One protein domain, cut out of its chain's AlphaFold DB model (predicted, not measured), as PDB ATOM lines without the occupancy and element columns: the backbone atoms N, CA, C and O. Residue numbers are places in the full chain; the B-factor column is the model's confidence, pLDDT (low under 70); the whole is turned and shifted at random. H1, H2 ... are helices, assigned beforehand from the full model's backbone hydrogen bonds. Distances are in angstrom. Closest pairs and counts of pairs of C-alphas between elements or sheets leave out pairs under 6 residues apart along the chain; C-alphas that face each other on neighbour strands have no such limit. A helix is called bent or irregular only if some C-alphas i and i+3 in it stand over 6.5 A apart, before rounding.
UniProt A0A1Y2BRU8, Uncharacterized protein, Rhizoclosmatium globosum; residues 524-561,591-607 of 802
ATOM      1  N   TRP A 524      11.286 -29.697  44.639       92.69
ATOM      2  CA  TRP A 524      10.734 -28.625  45.474       92.69
ATOM      3  C   TRP A 524      10.081 -27.472  44.688       92.69
ATOM      4  O   TRP A 524       9.192 -26.817  45.219       92.69
ATOM      5  N   LYS A 525      10.469 -27.221  43.428       92.12
ATOM      6  CA  LYS A 525       9.832 -26.217  42.550       92.12
ATOM      7  C   LYS A 525       8.448 -26.628  42.034       92.12
ATOM      8  O   LYS A 525       7.609 -25.760  41.777       92.12
ATOM      9  N   GLU A 526       8.206 -27.922  41.858       93.19
ATOM     10  CA  GLU A 526       6.895 -28.482  41.499       93.19
ATOM     11  C   GLU A 526       5.946 -28.429  42.703       93.19
ATOM     12  O   GLU A 526       4.763 -28.131  42.551       93.19
ATOM     13  N   CYS A 527       6.499 -28.576  43.909       94.88
ATOM     14  CA  CYS A 527       5.788 -28.465  45.184       94.88
ATOM     15  C   CYS A 527       5.347 -27.039  45.550       94.88
ATOM     16  O   CYS A 527       4.572 -26.876  46.486       94.88
ATOM     17  N   LEU A 528       5.823 -26.000  44.856       94.94
ATOM     18  CA  LEU A 528       5.377 -24.618  45.070       94.94
ATOM     19  C   LEU A 528       3.981 -24.359  44.481       94.94
ATOM     20  O   LEU A 528       3.559 -25.007  43.525       94.94
ATOM     21  N   LEU A 529       3.290 -23.344  45.000       95.19
ATOM     22  CA  LEU A 529       2.097 -22.781  44.356       95.19
ATOM     23  C   LEU A 529       2.481 -21.978  43.099       95.19
ATOM     24  O   LEU A 529       3.601 -21.476  42.988       95.19
ATOM     25  N   ASP A 530       1.554 -21.782  42.157       93.25
ATOM     26  CA  ASP A 530       1.846 -21.018  40.931       93.25
ATOM     27  C   ASP A 530       2.176 -19.542  41.202       93.25
ATOM     28  O   ASP A 530       3.026 -18.967  40.525       93.25
ATOM     29  N   THR A 531       1.599 -18.948  42.252       91.75
ATOM     30  CA  THR A 531       1.975 -17.615  42.757       91.75
ATOM     31  C   THR A 531       3.428 -17.578  43.240       91.75
ATOM     32  O   THR A 531       4.183 -16.671  42.890       91.75
ATOM     33  N   GLN A 532       3.856 -18.602  43.983       92.50
ATOM     34  CA  GLN A 532       5.223 -18.764  44.485       92.50
ATOM     35  C   GLN A 532       6.223 -19.033  43.340       92.50
ATOM     36  O   GLN A 532       7.327 -18.478  43.335       92.50
ATOM     37  N   ARG A 533       5.831 -19.822  42.326       93.62
ATOM     38  CA  ARG A 533       6.606 -20.026  41.089       93.62
ATOM     39  C   ARG A 533       6.758 -18.736  40.290       93.62
ATOM     40  O   ARG A 533       7.875 -18.407  39.886       93.62
ATOM     41  N   GLU A 534       5.673 -17.995  40.069       90.81
ATOM     42  CA  GLU A 534       5.719 -16.751  39.299       90.81
ATOM     43  C   GLU A 534       6.505 -15.660  40.043       90.81
ATOM     44  O   GLU A 534       7.273 -14.935  39.413       90.81
ATOM     45  N   TYR A 535       6.436 -15.616  41.379       89.44
ATOM     46  CA  TYR A 535       7.314 -14.782  42.205       89.44
ATOM     47  C   TYR A 535       8.798 -15.116  41.977       89.44
ATOM     48  O   TYR A 535       9.578 -14.226  41.634       89.44
ATOM     49  N   LEU A 536       9.211 -16.390  42.074       90.62
ATOM     50  CA  LEU A 536      10.598 -16.796  41.787       90.62
ATOM     51  C   LEU A 536      11.025 -16.487  40.341       90.62
ATOM     52  O   LEU A 536      12.178 -16.129  40.095       90.62
ATOM     53  N   LYS A 537      10.100 -16.593  39.383       90.19
ATOM     54  CA  LYS A 537      10.312 -16.280  37.961       90.19
ATOM     55  C   LYS A 537      10.463 -14.777  37.714       90.19
ATOM     56  O   LYS A 537      11.381 -14.378  36.994       90.19
ATOM     57  N   GLN A 538       9.666 -13.933  38.365       89.81
ATOM     58  CA  GLN A 538       9.822 -12.474  38.362       89.81
ATOM     59  C   GLN A 538      11.148 -12.061  39.030       89.81
ATOM     60  O   GLN A 538      11.898 -11.243  38.494       89.81
ATOM     61  N   GLN A 539      11.486 -12.700  40.151       88.25
ATOM     62  CA  GLN A 539      12.726 -12.495  40.904       88.25
ATOM     63  C   GLN A 539      13.954 -13.195  40.299       88.25
ATOM     64  O   GLN A 539      15.047 -13.100  40.855       88.25
ATOM     65  N   SER A 540      13.832 -13.840  39.134       84.50
ATOM     66  CA  SER A 540      14.921 -14.614  38.511       84.50
ATOM     67  C   SER A 540      16.186 -13.799  38.205       84.50
ATOM     68  O   SER A 540      17.290 -14.340  38.170       84.50
ATOM     69  N   ARG A 541      16.040 -12.479  38.034       78.69
ATOM     70  CA  ARG A 541      17.148 -11.527  37.847       78.69
ATOM     71  C   ARG A 541      17.925 -11.250  39.142       78.69
ATOM     72  O   ARG A 541      19.079 -10.833  39.086       78.69
ATOM     73  N   ASN A 542      17.325 -11.496  40.307       85.12
ATOM     74  CA  ASN A 542      17.933 -11.296  41.619       85.12
ATOM     75  C   ASN A 542      18.661 -12.573  42.076       85.12
ATOM     76  O   ASN A 542      18.183 -13.357  42.897       85.12
ATOM     77  N   THR A 543      19.863 -12.783  41.536       77.00
ATOM     78  CA  THR A 543      20.689 -13.972  41.818       77.00
ATOM     79  C   THR A 543      21.058 -14.128  43.299       77.00
ATOM     80  O   THR A 543      21.213 -15.257  43.767       77.00
ATOM     81  N   LYS A 544      21.143 -13.021  44.058       75.94
ATOM     82  CA  LYS A 544      21.357 -13.024  45.518       75.94
ATOM     83  C   LYS A 544      20.168 -13.682  46.243       75.94
ATOM     84  O   LYS A 544      20.378 -14.568  47.069       75.94
ATOM     85  N   LEU A 545      18.938 -13.291  45.891       83.38
ATOM     86  CA  LEU A 545      17.687 -13.849  46.427       83.38
ATOM     87  C   LEU A 545      17.521 -15.332  46.062       83.38
ATOM     88  O   LEU A 545      17.315 -16.147  46.960       83.38
ATOM     89  N   LEU A 546      17.703 -15.714  44.791       85.12
ATOM     90  CA  LEU A 546      17.619 -17.124  44.377       85.12
ATOM     91  C   LEU A 546      18.617 -18.027  45.124       85.12
ATOM     92  O   LEU A 546      18.261 -19.125  45.556       85.12
ATOM     93  N   LEU A 547      19.864 -17.572  45.298       83.19
ATOM     94  CA  LEU A 547      20.880 -18.337  46.023       83.19
ATOM     95  C   LEU A 547      20.529 -18.481  47.510       83.19
ATOM     96  O   LEU A 547      20.753 -19.546  48.083       83.19
ATOM     97  N   HIS A 548      19.959 -17.440  48.125       85.00
ATOM     98  CA  HIS A 548      19.515 -17.513  49.514       85.00
ATOM     99  C   HIS A 548      18.315 -18.453  49.679       85.00
ATOM    100  O   HIS A 548      18.346 -19.310  50.558       85.00
ATOM    101  N   MET A 549      17.325 -18.391  48.781       86.56
ATOM    102  CA  MET A 549      16.194 -19.326  48.784       86.56
ATOM    103  C   MET A 549      16.647 -20.780  48.654       86.56
ATOM    104  O   MET A 549      16.199 -21.619  49.429       86.56
ATOM    105  N   ARG A 550      17.607 -21.090  47.771       88.69
ATOM    106  CA  ARG A 550      18.170 -22.452  47.673       88.69
ATOM    107  C   ARG A 550      18.828 -22.914  48.982       88.69
ATOM    108  O   ARG A 550      18.726 -24.085  49.332       88.69
ATOM    109  N   GLN A 551      19.487 -22.017  49.720       87.06
ATOM    110  CA  GLN A 551      20.062 -22.338  51.036       87.06
ATOM    111  C   GLN A 551      18.978 -22.582  52.094       87.06
ATOM    112  O   GLN A 551      19.093 -23.530  52.869       87.06
ATOM    113  N   LEU A 552      17.926 -21.757  52.110       89.75
ATOM    114  CA  LEU A 552      16.790 -21.905  53.017       89.75
ATOM    115  C   LEU A 552      16.034 -23.220  52.755       89.75
ATOM    116  O   LEU A 552      15.822 -23.983  53.693       89.75
ATOM    117  N   VAL A 553      15.724 -23.538  51.490       93.00
ATOM    118  CA  VAL A 553      15.054 -24.790  51.080       93.00
ATOM    119  C   VAL A 553      15.866 -26.009  51.518       93.00
ATOM    120  O   VAL A 553      15.341 -26.886  52.199       93.00
ATOM    121  N   ASN A 554      17.172 -26.032  51.227       88.06
ATOM    122  CA  ASN A 554      18.050 -27.120  51.665       88.06
ATOM    123  C   ASN A 554      18.104 -27.252  53.202       88.06
ATOM    124  O   ASN A 554      18.250 -28.360  53.717       88.06
ATOM    125  N   SER A 555      17.987 -26.144  53.945       88.56
ATOM    126  CA  SER A 555      17.931 -26.164  55.412       88.56
ATOM    127  C   SER A 555      16.598 -26.705  55.939       88.56
ATOM    128  O   SER A 555      16.591 -27.421  56.942       88.56
ATOM    129  N   PHE A 556      15.480 -26.394  55.275       93.62
ATOM    130  CA  PHE A 556      14.168 -26.947  55.613       93.62
ATOM    131  C   PHE A 556      14.122 -28.456  55.363       93.62
ATOM    132  O   PHE A 556      13.754 -29.197  56.269       93.62
ATOM    133  N   LEU A 557      14.575 -28.928  54.195       91.69
ATOM    134  CA  LEU A 557      14.570 -30.356  53.847       91.69
ATOM    135  C   LEU A 557      15.385 -31.206  54.841       91.69
ATOM    136  O   LEU A 557      14.900 -32.228  55.323       91.69
ATOM    137  N   ARG A 558      16.564 -30.730  55.270       88.06
ATOM    138  CA  ARG A 558      17.349 -31.372  56.349       88.06
ATOM    139  C   ARG A 558      16.590 -31.434  57.678       88.06
ATOM    140  O   ARG A 558      16.638 -32.451  58.366       88.06
ATOM    141  N   SER A 559      15.897 -30.356  58.051       90.31
ATOM    142  CA  SER A 559      15.057 -30.307  59.261       90.31
ATOM    143  C   SER A 559      13.842 -31.236  59.155       90.31
ATOM    144  O   SER A 559      13.428 -31.847  60.138       90.31
ATOM    145  N   LEU A 560      13.281 -31.382  57.954       91.75
ATOM    146  CA  LEU A 560      12.168 -32.275  57.667       91.75
ATOM    147  C   LEU A 560      12.579 -33.747  57.806       91.75
ATOM    148  O   LEU A 560      11.923 -34.490  58.530       91.75
ATOM    149  N   HIS A 561      13.698 -34.150  57.198       87.31
ATOM    150  CA  HIS A 561      14.216 -35.520  57.306       87.31
ATOM    151  C   HIS A 561      14.569 -35.888  58.754       87.31
ATOM    152  O   HIS A 561      14.181 -36.956  59.224       87.31
ATOM    153  N   SER A 591       4.450 -33.649  53.054       94.25
ATOM    154  CA  SER A 591       4.904 -32.344  53.572       94.25
ATOM    155  C   SER A 591       4.904 -31.223  52.531       94.25
ATOM    156  O   SER A 591       5.463 -30.158  52.796       94.25
ATOM    157  N   ILE A 592       4.262 -31.404  51.372       95.00
ATOM    158  CA  ILE A 592       4.146 -30.337  50.363       95.00
ATOM    159  C   ILE A 592       3.456 -29.091  50.949       95.00
ATOM    160  O   ILE A 592       3.969 -27.987  50.781       95.00
ATOM    161  N   THR A 593       2.374 -29.249  51.719       95.19
ATOM    162  CA  THR A 593       1.681 -28.125  52.381       95.19
ATOM    163  C   THR A 593       2.569 -27.415  53.407       95.19
ATOM    164  O   THR A 593       2.671 -26.191  53.400       95.19
ATOM    165  N   GLU A 594       3.280 -28.174  54.250       95.44
ATOM    166  CA  GLU A 594       4.209 -27.617  55.245       95.44
ATOM    167  C   GLU A 594       5.344 -26.832  54.567       95.44
ATOM    168  O   GLU A 594       5.734 -25.762  55.031       95.44
ATOM    169  N   PHE A 595       5.848 -27.342  53.440       96.38
ATOM    170  CA  PHE A 595       6.853 -26.672  52.624       96.38
ATOM    171  C   PHE A 595       6.321 -25.379  51.987       96.38
ATOM    172  O   PHE A 595       7.023 -24.370  52.009       96.38
ATOM    173  N   GLN A 596       5.089 -25.377  51.465       96.06
ATOM    174  CA  GLN A 596       4.444 -24.186  50.894       96.06
ATOM    175  C   GLN A 596       4.248 -23.083  51.945       96.06
ATOM    176  O   GLN A 596       4.630 -21.939  51.690       96.06
ATOM    177  N   GLU A 597       3.719 -23.420  53.127       94.94
ATOM    178  CA  GLU A 597       3.556 -22.475  54.244       94.94
ATOM    179  C   GLU A 597       4.902 -21.932  54.741       94.94
ATOM    180  O   GLU A 597       5.053 -20.732  54.986       94.94
ATOM    181  N   TRP A 598       5.895 -22.813  54.895       96.62
ATOM    182  CA  TRP A 598       7.242 -22.425  55.302       96.62
ATOM    183  C   TRP A 598       7.904 -21.506  54.265       96.62
ATOM    184  O   TRP A 598       8.567 -20.541  54.643       96.62
ATOM    185  N   PHE A 599       7.710 -21.766  52.970       95.38
ATOM    186  CA  PHE A 599       8.288 -20.968  51.889       95.38
ATOM    187  C   PHE A 599       7.668 -19.565  51.821       95.38
ATOM    188  O   PHE A 599       8.391 -18.576  51.688       95.38
ATOM    189  N   GLU A 600       6.347 -19.455  51.981       93.88
ATOM    190  CA  GLU A 600       5.646 -18.168  52.044       93.88
ATOM    191  C   GLU A 600       6.044 -17.350  53.277       93.88
ATOM    192  O   GLU A 600       6.431 -16.185  53.152       93.88
ATOM    193  N   ARG A 601       6.066 -17.978  54.459       91.81
ATOM    194  CA  ARG A 601       6.565 -17.345  55.688       91.81
ATOM    195  C   ARG A 601       8.033 -16.931  55.546       91.81
ATOM    196  O   ARG A 601       8.404 -15.829  55.938       91.81
ATOM    197  N   GLY A 602       8.850 -17.763  54.899       88.56
ATOM    198  CA  GLY A 602      10.247 -17.480  54.578       88.56
ATOM    199  C   GLY A 602      10.427 -16.265  53.660       88.56
ATOM    200  O   GLY A 602      11.335 -15.466  53.901       88.56
ATOM    201  N   ILE A 603       9.555 -16.074  52.661       87.50
ATOM    202  CA  ILE A 603       9.495 -14.843  51.853       87.50
ATOM    203  C   ILE A 603       9.145 -13.643  52.741       87.50
ATOM    204  O   ILE A 603       9.866 -12.642  52.733       87.50
ATOM    205  N   GLN A 604       8.072 -13.747  53.526       86.81
ATOM    206  CA  GLN A 604       7.551 -12.629  54.308       86.81
ATOM    207  C   GLN A 604       8.536 -12.164  55.395       86.81
ATOM    208  O   GLN A 604       8.795 -10.967  55.510       86.81
ATOM    209  N   GLU A 605       9.143 -13.090  56.143       85.00
ATOM    210  CA  GLU A 605      10.094 -12.797  57.225       85.00
ATOM    211  C   GLU A 605      11.437 -12.246  56.720       85.00
ATOM    212  O   GLU A 605      11.978 -11.312  57.310       85.00
ATOM    213  N   ASN A 606      11.990 -12.802  55.633       80.56
ATOM    214  CA  ASN A 606      13.339 -12.442  55.169       80.56
ATOM    215  C   ASN A 606      13.352 -11.284  54.159       80.56
ATOM    216  O   ASN A 606      14.398 -10.659  53.970       80.56
ATOM    217  N   PHE A 607      12.219 -10.993  53.507       81.94
ATOM    218  CA  PHE A 607      12.132  -9.986  52.440       81.94
ATOM    219  C   PHE A 607      11.012  -8.953  52.627       81.94
ATOM    220  O   PHE A 607      10.977  -7.978  51.879       81.94
TER     221      PHE A 607
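This is residues 524 to 561 and 591 to 607 of the 802 residues of an uncharacterized protein of Rhizoclosmatium globosum (UniProt A0A1Y2BRU8). Two helices, H1 and H2, form a V with its corner near Asn 542, and a third, H3, runs loosely beside both arms at a slant. H2 makes the length, and the first residues, 524 to 529, lie at the open end of the V. The printed part has 55 residues, with helices H1, H2, H3 and no named strand: all helix, compact, radius of gyration of the C-alphas 10.7 A, spans 31 by 21 by 19 A.

H1, residues 530 to 541, begins at C-alpha (1.846, -21.018, 40.931) and is 18.3 A long; it is irregular, with C-alphas 538 and 541 7.4 A apart. H2, residues 543 to 561, is 27.3 A. H3, residues 591 to 607, is 23.5 A and ends at C-alpha (12.132, -9.986, 52.440).

H1 and H2 touch only at the corner by their tight link, closest C-alphas Ser 540 and Leu 546, 6.9 A, a steep tilt of 44 degrees, opposite ways. H3 is close but not clearly touching H2, closest C-alphas Val 553 and Phe 599, 7.8 A. The same holds for H1, Gln 532 and Glu 600, 7.6 A. Every O i to N i+4 pair is within hydrogen-bond range in H2 and H3, 7 of 8 in H1.

Residues 562 to 590 are not printed; C-alphas 561 and 591 are 10.5 A apart. No printed residue is under 70 in pLDDT.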